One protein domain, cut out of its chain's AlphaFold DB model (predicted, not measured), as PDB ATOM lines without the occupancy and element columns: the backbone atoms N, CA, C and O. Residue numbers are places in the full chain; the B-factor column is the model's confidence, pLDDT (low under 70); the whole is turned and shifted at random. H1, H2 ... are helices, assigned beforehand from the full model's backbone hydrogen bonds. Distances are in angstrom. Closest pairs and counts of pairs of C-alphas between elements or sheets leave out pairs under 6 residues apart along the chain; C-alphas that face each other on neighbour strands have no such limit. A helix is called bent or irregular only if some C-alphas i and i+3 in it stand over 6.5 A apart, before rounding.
ATOM      1  N   LEU A   2       7.734 -25.256  24.990       94.25
ATOM      2  CA  LEU A   2       8.770 -26.286  24.813       94.25
ATOM      3  C   LEU A   2       8.473 -27.590  25.566       94.25
ATOM      4  O   LEU A   2       8.542 -28.637  24.939       94.25
ATOM      5  N   ASP A   3       8.061 -27.528  26.835       96.44
ATOM      6  CA  ASP A   3       7.726 -28.741  27.606       96.44
ATOM      7  C   ASP A   3       6.552 -29.495  26.966       96.44
ATOM      8  O   ASP A   3       6.666 -30.658  26.602       96.44
ATOM      9  N   ALA A   4       5.471 -28.777  26.651       95.38
ATOM     10  CA  ALA A   4       4.341 -29.340  25.912       95.38
ATOM     11  C   ALA A   4       4.729 -29.889  24.526       95.38
ATOM     12  O   ALA A   4       4.058 -30.776  24.012       95.38
ATOM     13  N   ALA A   5       5.763 -29.353  23.872       94.81
ATOM     14  CA  ALA A   5       6.248 -29.878  22.599       94.81
ATOM     15  C   ALA A   5       7.080 -31.149  22.798       94.81
ATOM     16  O   ALA A   5       6.950 -32.076  22.001       94.81
ATOM     17  N   ALA A   6       7.885 -31.208  23.861       94.75
ATOM     18  CA  ALA A   6       8.634 -32.397  24.252       94.75
ATOM     19  C   ALA A   6       7.697 -33.564  24.602       94.75
ATOM     20  O   ALA A   6       7.972 -34.698  24.221       94.75
ATOM     21  N   ASP A   7       6.552 -33.266  25.219       96.38
ATOM     22  CA  ASP A   7       5.517 -34.250  25.554       96.38
ATOM     23  C   ASP A   7       4.590 -34.604  24.370       96.38
ATOM     24  O   ASP A   7       3.644 -35.372  24.523       96.38
ATOM     25  N   GLY A   8       4.805 -34.030  23.179       93.88
ATOM     26  CA  GLY A   8       3.960 -34.276  22.001       93.88
ATOM     27  C   GLY A   8       2.583 -33.594  22.034       93.88
ATOM     28  O   GLY A   8       1.759 -33.810  21.149       93.88
ATOM     29  N   HIS A   9       2.332 -32.716  23.004       96.12
ATOM     30  CA  HIS A   9       1.073 -31.988  23.199       96.12
ATOM     31  C   HIS A   9       0.989 -30.662  22.426       96.12
ATOM     32  O   HIS A   9       0.177 -29.795  22.751       96.12
ATOM     33  N   THR A  10       1.834 -30.458  21.413       96.06
ATOM     34  CA  THR A  10       1.868 -29.208  20.647       96.06
ATOM     35  C   THR A  10       1.488 -29.443  19.184       96.06
ATOM     36  O   THR A  10       2.129 -30.255  18.517       96.06
ATOM     37  N   PRO A  11       0.495 -28.712  18.640       95.56
ATOM     38  CA  PRO A  11       0.143 -28.793  17.226       95.56
ATOM     39  C   PRO A  11       1.326 -28.516  16.291       95.56
ATOM     40  O   PRO A  11       2.115 -27.598  16.527       95.56
ATOM     41  N   ALA A  12       1.378 -29.222  15.156       93.25
ATOM     42  CA  ALA A  12       2.410 -29.037  14.127       93.25
ATOM     43  C   ALA A  12       2.497 -27.591  13.595       93.25
ATOM     44  O   ALA A  12       3.563 -27.147  13.171       93.25
ATOM     45  N   ALA A  13       1.406 -26.821  13.683       92.94
ATOM     46  CA  ALA A  13       1.375 -25.396  13.351       92.94
ATOM     47  C   ALA A  13       2.372 -24.545  14.167       92.94
ATOM     48  O   ALA A  13       2.717 -23.444  13.743       92.94
ATOM     49  N   HIS A  14       2.851 -25.045  15.312       95.25
ATOM     50  CA  HIS A  14       3.859 -24.374  16.131       95.25
ATOM     51  C   HIS A  14       5.309 -24.776  15.813       95.25
ATOM     52  O   HIS A  14       6.226 -24.305  16.486       95.25
ATOM     53  N   ALA A  15       5.556 -25.627  14.809       94.62
ATOM     54  CA  ALA A  15       6.898 -26.135  14.503       94.62
ATOM     55  C   ALA A  15       7.922 -25.011  14.258       94.62
ATOM     56  O   ALA A  15       9.052 -25.073  14.747       94.62
ATOM     57  N   ALA A  16       7.518 -23.942  13.569       95.81
ATOM     58  CA  ALA A  16       8.371 -22.783  13.316       95.81
ATOM     59  C   ALA A  16       8.734 -22.024  14.610       95.81
ATOM     60  O   ALA A  16       9.885 -21.627  14.800       95.81
ATOM     61  N   GLN A  17       7.778 -21.862  15.530       96.94
ATOM     62  CA  GLN A  17       7.979 -21.243  16.842       96.94
ATOM     63  C   GLN A  17       8.859 -22.121  17.737       96.94
ATOM     64  O   GLN A  17       9.735 -21.604  18.428       96.94
ATOM     65  N   ILE A  18       8.674 -23.444  17.695       97.12
ATOM     66  CA  ILE A  18       9.539 -24.400  18.396       97.12
ATOM     67  C   ILE A  18      10.970 -24.274  17.872       97.12
ATOM     68  O   ILE A  18      11.881 -24.099  18.677       97.12
ATOM     69  N   LYS A  19      11.182 -24.262  16.547       96.62
ATOM     70  CA  LYS A  19      12.510 -24.032  15.956       96.62
ATOM     71  C   LYS A  19      13.119 -22.730  16.463       96.62
ATOM     72  O   LYS A  19      14.269 -22.735  16.895       96.62
ATOM     73  N   TYR A  20      12.365 -21.629  16.429       97.75
ATOM     74  CA  TYR A  20      12.825 -20.326  16.914       97.75
ATOM     75  C   TYR A  20      13.306 -20.392  18.373       97.75
ATOM     76  O   TYR A  20      14.417 -19.954  18.674       97.75
ATOM     77  N   LEU A  21      12.516 -21.005  19.260       97.81
ATOM     78  CA  LEU A  21      12.853 -21.125  20.679       97.81
ATOM     79  C   LEU A  21      14.031 -22.074  20.934       97.81
ATOM     80  O   LEU A  21      14.968 -21.703  21.636       97.81
ATOM     81  N   VAL A  22      14.008 -23.284  20.363       97.69
ATOM     82  CA  VAL A  22      15.047 -24.304  20.579       97.69
ATOM     83  C   VAL A  22      16.397 -23.806  20.084       97.69
ATOM     84  O   VAL A  22      17.383 -23.876  20.812       97.69
ATOM     85  N   THR A  23      16.449 -23.253  18.872       98.06
ATOM     86  CA  THR A  23      17.716 -22.807  18.274       98.06
ATOM     87  C   THR A  23      18.280 -21.578  18.982       98.06
ATOM     88  O   THR A  23      19.475 -21.536  19.263       98.06
ATOM     89  N   GLY A  24      17.431 -20.618  19.365       98.00
ATOM     90  CA  GLY A  24      17.853 -19.465  20.163       98.00
ATOM     91  C   GLY A  24      18.379 -19.861  21.546       98.00
ATOM     92  O   GLY A  24      19.432 -19.379  21.965       98.00
ATOM     93  N   ASN A  25      17.689 -20.773  22.234       98.25
ATOM     94  CA  ASN A  25      18.121 -21.265  23.542       98.25
ATOM     95  C   ASN A  25      19.407 -22.097  23.453       98.25
ATOM     96  O   ASN A  25      20.276 -21.939  24.305       98.25
ATOM     97  N   ALA A  26      19.563 -22.928  22.421       98.38
ATOM     98  CA  ALA A  26      20.773 -23.717  22.211       98.38
ATOM     99  C   ALA A  26      22.002 -22.827  21.968       98.38
ATOM    100  O   ALA A  26      23.049 -23.064  22.565       98.38
ATOM    101  N   ILE A  27      21.872 -21.772  21.151       98.56
ATOM    102  CA  ILE A  27      22.954 -20.795  20.942       98.56
ATOM    103  C   ILE A  27      23.344 -20.154  22.278       98.56
ATOM    104  O   ILE A  27      24.513 -20.211  22.656       98.56
ATOM    105  N   ARG A  28      22.363 -19.625  23.023       98.56
ATOM    106  CA  ARG A  28      22.609 -18.975  24.319       98.56
ATOM    107  C   ARG A  28      23.275 -19.922  25.319       98.56
ATOM    108  O   ARG A  28      24.180 -19.514  26.033       98.56
ATOM    109  N   ALA A  29      22.841 -21.179  25.377       98.62
ATOM    110  CA  ALA A  29      23.410 -22.167  26.288       98.62
ATOM    111  C   ALA A  29      24.900 -22.422  26.003       98.62
ATOM    112  O   ALA A  29      25.700 -22.482  26.933       98.62
ATOM    113  N   VAL A  30      25.287 -22.530  24.727       98.31
ATOM    114  CA  VAL A  30      26.695 -22.734  24.354       98.31
ATOM    115  C   VAL A  30      27.525 -21.467  24.578       98.31
ATOM    116  O   VAL A  30      28.664 -21.566  25.029       98.31
ATOM    117  N   GLU A  31      26.962 -20.283  24.323       98.06
ATOM    118  CA  GLU A  31      27.611 -18.999  24.628       98.06
ATOM    119  C   GLU A  31      27.910 -18.870  26.127       98.06
ATOM    120  O   GLU A  31      29.052 -18.600  26.496       98.06
ATOM    121  N   LEU A  32      26.933 -19.177  26.987       98.69
ATOM    122  CA  LEU A  32      27.112 -19.200  28.443       98.69
ATOM    123  C   LEU A  32      28.159 -20.231  28.884       98.69
ATOM    124  O   LEU A  32      28.954 -19.962  29.781       98.69
ATOM    125  N   ALA A  33      28.194 -21.409  28.254       98.38
ATOM    126  CA  ALA A  33      29.191 -22.432  28.566       98.38
ATOM    127  C   ALA A  33      30.618 -21.986  28.198       98.38
ATOM    128  O   ALA A  33      31.563 -22.261  28.942       98.38
ATOM    129  N   ILE A  34      30.784 -21.287  27.070       98.06
ATOM    130  CA  ILE A  34      32.067 -20.692  26.672       98.06
ATOM    131  C   ILE A  34      32.468 -19.588  27.649       98.06
ATOM    132  O   ILE A  34      33.607 -19.592  28.108       98.06
ATOM    133  N   GLU A  35      31.546 -18.687  27.994       98.06
ATOM    134  CA  GLU A  35      31.791 -17.601  28.947       98.06
ATOM    135  C   GLU A  35      32.247 -18.145  30.307       98.06
ATOM    136  O   GLU A  35      33.294 -17.747  30.813       98.06
ATOM    137  N   ALA A  36      31.529 -19.136  30.843       98.38
ATOM    138  CA  ALA A  36      31.874 -19.785  32.105       98.38
ATOM    139  C   ALA A  36      33.227 -20.518  32.061       98.38
ATOM    140  O   ALA A  36      33.915 -20.614  33.077       98.38
ATOM    141  N   SER A  37      33.623 -21.032  30.893       97.62
ATOM    142  CA  SER A  37      34.900 -21.734  30.704       97.62
ATOM    143  C   SER A  37      36.081 -20.790  30.453       97.62
ATOM    144  O   SER A  37      37.232 -21.219  30.541       97.62
ATOM    145  N   GLY A  38      35.819 -19.528  30.098       96.19
ATOM    146  CA  GLY A  38      36.825 -18.555  29.681       96.19
ATOM    147  C   GLY A  38      37.571 -18.950  28.398       96.19
ATOM    148  O   GLY A  38      37.111 -19.767  27.597       96.19
ATOM    149  N   ASN A  39      38.774 -18.396  28.209       96.88
ATOM    150  CA  ASN A  39      39.616 -18.638  27.026       96.88
ATOM    151  C   ASN A  39      39.816 -20.128  26.659       96.88
ATOM    152  O   ASN A  39      39.792 -20.437  25.463       96.88
ATOM    153  N   PRO A  40      39.967 -21.075  27.611       96.94
ATOM    154  CA  PRO A  40      40.008 -22.505  27.293       96.94
ATOM    155  C   PRO A  40      38.797 -23.009  26.493       96.94
ATOM    156  O   PRO A  40      38.955 -23.878  25.633       96.94
ATOM    157  N   GLY A  41      37.609 -22.434  26.709       96.06
ATOM    158  CA  GLY A  41      36.387 -22.751  25.967       96.06
ATOM    159  C   GLY A  41      36.468 -22.445  24.467       96.06
ATOM    160  O   GLY A  41      35.778 -23.087  23.678       96.06
ATOM    161  N   LEU A  42      37.352 -21.525  24.061       95.81
ATOM    162  CA  LEU A  42      37.577 -21.131  22.663       95.81
ATOM    163  C   LEU A  42      38.650 -21.972  21.952       95.81
ATOM    164  O   LEU A  42      38.823 -21.857  20.735       95.81
ATOM    165  N   SER A  43      39.383 -22.812  22.683       97.12
ATOM    166  CA  SER A  43      40.407 -23.681  22.099       97.12
ATOM    167  C   SER A  43      39.796 -24.664  21.100       97.12
ATOM    168  O   SER A  43      38.743 -25.243  21.351       97.12
ATOM    169  N   ARG A  44      40.504 -24.953  20.000       95.38
ATOM    170  CA  ARG A  44      40.115 -26.021  19.053       95.38
ATOM    171  C   ARG A  44      40.115 -27.416  19.685       95.38
ATOM    172  O   ARG A  44      39.499 -28.323  19.137       95.38
ATOM    173  N   HIS A  45      40.805 -27.584  20.812       96.19
ATOM    174  CA  HIS A  45      40.800 -28.821  21.591       96.19
ATOM    175  C   HIS A  45      39.610 -28.910  22.558       96.19
ATOM    176  O   HIS A  45      39.369 -29.974  23.119       96.19
ATOM    177  N   SER A  46      38.859 -27.820  22.752       97.62
ATOM    178  CA  SER A  46      37.641 -27.818  23.558       97.62
ATOM    179  C   SER A  46      36.431 -28.233  22.711       97.62
ATOM    180  O   SER A  46      36.189 -27.632  21.658       97.62
ATOM    181  N   PRO A  47      35.607 -29.193  23.168       97.44
ATOM    182  CA  PRO A  47      34.342 -29.524  22.512       97.44
ATOM    183  C   PRO A  47      33.389 -28.326  22.389       97.44
ATOM    184  O   PRO A  47      32.614 -28.258  21.436       97.44
ATOM    185  N   LEU A  48      33.473 -27.348  23.301       97.81
ATOM    186  CA  LEU A  48      32.617 -26.158  23.288       97.81
ATOM    187  C   LEU A  48      32.787 -25.328  22.013       97.81
ATOM    188  O   LEU A  48      31.801 -24.856  21.452       97.81
ATOM    189  N   GLN A  49      34.013 -25.216  21.500       97.19
ATOM    190  CA  GLN A  49      34.284 -24.504  20.253       97.19
ATOM    191  C   GLN A  49      33.588 -25.170  19.057       97.19
ATOM    192  O   GLN A  49      33.024 -24.487  18.197       97.19
ATOM    193  N   ARG A  50      33.591 -26.509  19.023       97.12
ATOM    194  CA  ARG A  50      32.869 -27.292  18.016       97.12
ATOM    195  C   ARG A  50      31.362 -27.094  18.172       97.12
ATOM    196  O   ARG A  50      30.715 -26.735  17.194       97.12
ATOM    197  N   HIS A  51      30.821 -27.246  19.380       97.94
ATOM    198  CA  HIS A  51      29.395 -27.037  19.643       97.94
ATOM    199  C   HIS A  51      28.929 -25.633  19.254       97.94
ATOM    200  O   HIS A  51      27.848 -25.489  18.689       97.94
ATOM    201  N   TYR A  52      29.756 -24.609  19.479       97.19
ATOM    202  CA  TYR A  52      29.432 -23.236  19.100       97.19
ATOM    203  C   TYR A  52      29.332 -23.070  17.587       97.19
ATOM    204  O   TYR A  52      28.359 -22.521  17.076       97.19
ATOM    205  N   ARG A  53      30.293 -23.610  16.836       96.94
ATOM    206  CA  ARG A  53      30.223 -23.611  15.370       96.94
ATOM    207  C   ARG A  53      29.017 -24.386  14.849       96.94
ATOM    208  O   ARG A  53      28.350 -23.912  13.932       96.94
ATOM    209  N   ASP A  54      28.751 -25.552  15.428       97.50
ATOM    210  CA  ASP A  54      27.677 -26.438  14.987       97.50
ATOM    211  C   ASP A  54      26.304 -25.799  15.249       97.50
ATOM    212  O   ASP A  54      25.448 -25.798  14.371       97.50
ATOM    213  N   VAL A  55      26.090 -25.172  16.412       98.06
ATOM    214  CA  VAL A  55      24.786 -24.579  16.751       98.06
ATOM    215  C   VAL A  55      24.472 -23.318  15.934       98.06
ATOM    216  O   VAL A  55      23.303 -23.013  15.686       98.06
ATOM    217  N   LEU A  56      25.486 -22.589  15.455       97.56
ATOM    218  CA  LEU A  56      25.291 -21.347  14.700       97.56
ATOM    219  C   LEU A  56      24.648 -21.553  13.318       97.56
ATOM    220  O   LEU A  56      23.977 -20.637  12.831       97.56
ATOM    221  N   CYS A  57      24.772 -22.736  12.701       96.06
ATOM    222  CA  CYS A  57      24.138 -23.014  11.403       96.06
ATOM    223  C   CYS A  57      22.602 -22.945  11.473       96.06
ATOM    224  O   CYS A  57      21.931 -22.650  10.483       96.06
ATOM    225  N   SER A  58      22.028 -23.114  12.667       96.50
ATOM    226  CA  SER A  58      20.584 -23.053  12.907       96.50
ATOM    227  C   SER A  58      19.930 -21.723  12.491       96.50
ATOM    228  O   SER A  58      18.733 -21.685  12.185       96.50
ATOM    229  N   ARG A  59      20.710 -20.633  12.418       95.50
ATOM    230  CA  ARG A  59      20.249 -19.300  11.994       95.50
ATOM    231  C   ARG A  59      19.823 -19.247  10.527       95.50
ATOM    232  O   ARG A  59      18.882 -18.525  10.209       95.50
ATOM    233  N   VAL A  60      20.490 -20.002   9.655       94.81
ATOM    234  CA  VAL A  60      20.232 -19.982   8.202       94.81
ATOM    235  C   VAL A  60      19.264 -21.073   7.752       94.81
ATOM    236  O   VAL A  60      18.755 -21.011   6.637       94.81
ATOM    237  N   HIS A  61      18.967 -22.049   8.614       95.31
ATOM    238  CA  HIS A  61      17.984 -23.082   8.313       95.31
ATOM    239  C   HIS A  61      16.563 -22.514   8.318       95.31
ATOM    240  O   HIS A  61      16.084 -21.985   9.327       95.31
ATOM    241  N   THR A  62      15.899 -22.647   7.169       95.25
ATOM    242  CA  THR A  62      14.528 -22.198   6.934       95.25
ATOM    243  C   THR A  62      13.524 -22.949   7.820       95.25
ATOM    244  O   THR A  62      13.644 -24.166   7.980       95.25
ATOM    245  N   PRO A  63      12.508 -22.252   8.363       95.62
ATOM    246  CA  PRO A  63      12.305 -20.804   8.270       95.62
ATOM    247  C   PRO A  63      13.296 -20.005   9.137       95.62
ATOM    248  O   PRO A  63      13.592 -20.350  10.286       95.62
ATOM    249  N   GLN A  64      13.811 -18.915   8.567       96.56
ATOM    250  CA  GLN A  64      14.641 -17.937   9.261       96.56
ATOM    251  C   GLN A  64      13.807 -17.193  10.313       96.56
ATOM    252  O   GLN A  64      12.584 -17.089  10.205       96.56
ATOM    253  N   ASN A  65      14.461 -16.711  11.369       96.56
ATOM    254  CA  ASN A  65      13.766 -16.191  12.548       96.56
ATOM    255  C   ASN A  65      12.872 -14.980  12.231       96.56
ATOM    256  O   ASN A  65      11.787 -14.862  12.790       96.56
ATOM    257  N   ASP A  66      13.298 -14.112  11.318       96.81
ATOM    258  CA  ASP A  66      12.510 -12.988  10.816       96.81
ATOM    259  C   ASP A  66      11.236 -13.465  10.107       96.81
ATOM    260  O   ASP A  66      10.150 -12.982  10.423       96.81
ATOM    261  N   ALA A  67      11.337 -14.470   9.233       97.12
ATOM    262  CA  ALA A  67      10.186 -15.057   8.555       97.12
ATOM    263  C   ALA A  67       9.205 -15.706   9.549       97.12
ATOM    264  O   ALA A  67       7.992 -15.519   9.428       97.12
ATOM    265  N   VAL A  68       9.717 -16.412  10.570       97.19
ATOM    266  CA  VAL A  68       8.889 -16.973  11.652       97.19
ATOM    267  C   VAL A  68       8.140 -15.862  12.384       97.19
ATOM    268  O   VAL A  68       6.915 -15.917  12.495       97.19
ATOM    269  N   LEU A  69       8.849 -14.838  12.867       97.00
ATOM    270  CA  LEU A  69       8.251 -13.769  13.667       97.00
ATOM    271  C   LEU A  69       7.273 -12.913  12.851       97.00
ATOM    272  O   LEU A  69       6.203 -12.571  13.355       97.00
ATOM    273  N   GLN A  70       7.579 -12.624  11.583       98.12
ATOM    274  CA  GLN A  70       6.646 -11.952  10.675       98.12
ATOM    275  C   GLN A  70       5.377 -12.781  10.453       98.12
ATOM    276  O   GLN A  70       4.275 -12.234  10.497       98.12
ATOM    277  N   GLY A  71       5.517 -14.091  10.223       96.50
ATOM    278  CA  GLY A  71       4.384 -14.998  10.041       96.50
ATOM    279  C   GLY A  71       3.482 -15.043  11.273       96.50
ATOM    280  O   GLY A  71       2.271 -14.855  11.158       96.50
ATOM    281  N   VAL A  72       4.077 -15.205  12.458       95.94
ATOM    282  CA  VAL A  72       3.355 -15.185  13.739       95.94
ATOM    283  C   VAL A  72       2.650 -13.846  13.949       95.94
ATOM    284  O   VAL A  72       1.461 -13.826  14.258       95.94
ATOM    285  N   GLY A  73       3.346 -12.727  13.729       96.75
ATOM    286  CA  GLY A  73       2.772 -11.390  13.881       96.75
ATOM    287  C   GLY A  73       1.561 -11.161  12.974       96.75
ATOM    288  O   GLY A  73       0.513 -10.723  13.447       96.75
ATOM    289  N   LYS A  74       1.664 -11.526  11.688       96.94
ATOM    290  CA  LYS A  74       0.548 -11.437  10.729       96.94
ATOM    291  C   LYS A  74      -0.639 -12.303  11.152       96.94
ATOM    292  O   LYS A  74      -1.774 -11.834  11.093       96.94
ATOM    293  N   ALA A  75      -0.387 -13.535  11.595       94.31
ATOM    294  CA  ALA A  75      -1.436 -14.453  12.032       94.31
ATOM    295  C   ALA A  75      -2.202 -13.906  13.248       94.31
ATOM    296  O   ALA A  75      -3.431 -13.842  13.219       94.31
ATOM    297  N   VAL A  76      -1.484 -13.437  14.273       94.81
ATOM    298  CA  VAL A  76      -2.088 -12.858  15.484       94.81
ATOM    299  C   VAL A  76      -2.864 -11.581  15.157       94.81
ATOM    300  O   VAL A  76      -3.975 -11.391  15.651       94.81
ATOM    301  N   PHE A  77      -2.325 -10.713  14.295       96.56
ATOM    302  CA  PHE A  77      -3.019  -9.489  13.891       96.56
ATOM    303  C   PHE A  77      -4.323  -9.789  13.136       96.56
ATOM    304  O   PHE A  77      -5.361  -9.195  13.434       96.56
ATOM    305  N   ALA A  78      -4.296 -10.741  12.198       95.81
ATOM    306  CA  ALA A  78      -5.478 -11.162  11.451       95.81
ATOM    307  C   ALA A  78      -6.539 -11.808  12.353       95.81
ATOM    308  O   ALA A  78      -7.728 -11.538  12.188       95.81
ATOM    309  N   GLN A  79      -6.121 -12.633  13.318       94.25
ATOM    310  CA  GLN A  79      -7.020 -13.210  14.313       94.25
ATOM    311  C   GLN A  79      -7.702 -12.110  15.134       94.25
ATOM    312  O   GLN A  79      -8.928 -12.051  15.181       94.25
ATOM    313  N   ARG A  80      -6.921 -11.172  15.682       94.62
ATOM    314  CA  ARG A  80      -7.454 -10.061  16.476       94.62
ATOM    315  C   ARG A  80      -8.428  -9.193  15.679       94.62
ATOM    316  O   ARG A  80      -9.406  -8.717  16.238       94.62
ATOM    317  N   HIS A  81      -8.186  -8.972  14.386       93.56
ATOM    318  CA  HIS A  81      -9.106  -8.212  13.536       93.56
ATOM    319  C   HIS A  81     -10.470  -8.901  13.384       93.56
ATOM    320  O   HIS A  81     -11.484  -8.216  13.318       93.56
ATOM    321  N   LYS A  82     -10.517 -10.238  13.334       90.25
ATOM    322  CA  LYS A  82     -11.777 -11.000  13.263       90.25
ATOM    323  C   LYS A  82     -12.566 -10.966  14.573       90.25
ATOM    324  O   LYS A  82     -13.778 -11.114  14.548       90.25
ATOM    325  N   GLU A  83     -11.874 -10.795  15.695       89.69
ATOM    326  CA  GLU A  83     -12.453 -10.757  17.044       89.69
ATOM    327  C   GLU A  83     -12.944  -9.355  17.453       89.69
ATOM    328  O   GLU A  83     -13.529  -9.195  18.523       89.69
ATOM    329  N   ARG A  84     -12.704  -8.323  16.630       76.88
ATOM    330  CA  ARG A  84     -13.226  -6.972  16.874       76.88
ATOM    331  C   ARG A  84     -14.703  -6.901  16.447       76.88
ATOM    332  O   ARG A  84     -14.977  -7.278  15.309       76.88
TER     333      ARG A  84
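What this domain is: This is residues 2 to 84 of the 85 residues of the protein "Acyl-CoA/acyl-ACP dehydrogenase" of Pseudomonas sp. K5002 (UniProt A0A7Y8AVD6). A long helix, H2, makes the middle of the model; the chain turns back at its far end through the small H3, H4 runs back beside H2, and H5 meets residues 16 to 20 of H2 with its first residues, 65 to 68, alone, then runs on past the body, where residues 73 to 84 stick out as an arm. The short H1 packs on residues 18 to 22 of H2. The printed part has 83 residues with five named helices, H1 to H5 in that order, and no named strand; the class is all helix. It is loose, with a radius of gyration of the C-alphas of 17.0 A, and spans 57 by 27 by 20 A, the arm adding to the length.

How they stand to each other: H1, residues 2 to 6, touches H2, residues 12 to 37, at residues 18 to 22 of H2 alone; their closest C-alphas, those of Leu 2 and Ile 18, are 6.7 A apart. H2 is the hub, touching four other helices. It is irregular, with C-alphas 13 and 16 7.5 A apart, and has a kink of 26 degrees near residue 19. H3, residues 39 to 42, touches H2 only at the corner, closest at the C-alphas of Ile 34 and Gly 41, 4.8 A. H4, residues 47 to 59, touches H3 only at the corner, closest at the C-alphas of Leu 42 and Gln 49, 5.3 A. H4 touches residues 23 to 34 of H2 at a shallow tilt of 31 degrees, opposite ways; the C-alphas of Ile 27 and Val 55 are closest, 5.9 A. H5, residues 65 to 82, touches H2 at a steep tilt of 43 degrees, opposite ways, with its residues 65 to 68 alone; the C-alphas of Ala 16 and Val 68 are closest, 6.1 A. H4 and H5 are close but not clearly touching, with the C-alphas of Arg 59 and Asn 65 closest at 7.2 A. H1 is apart from H3, H4 and H5, and H3 from H5. In H1 and H5 every O i to N i+4 pair is within hydrogen-bond range; in H2 20 of 22 are, in H4 6 of 9, and H3 is too short for such a pair.

Where its parts are: H1 begins at C-alpha 2, (8.770, -26.286, 24.813). H2 measures 37.2 A from first to last C-alpha and ends at C-alpha 37, (34.900, -21.734, 30.704). H4 measures 20.3 A; it is neither bent nor irregular, but only just: C-alphas 54 and 57 are 6.1 A apart. H5 measures 26.1 A and ends at C-alpha 82, (-11.777, -11.000, 13.263). H1 and H3 measure 6.1 A and 5.4 A.

The domain as a whole: The C-alphas farthest apart, those of His 45 and Arg 84, are 58.5 A apart. Without residues 73 to 84, which stand free, the body spans 41 by 25 by 15 A. The four links are tight. The printed part has no cut, and no printed residue is under 70 in pLDDT; its mean is 96.2.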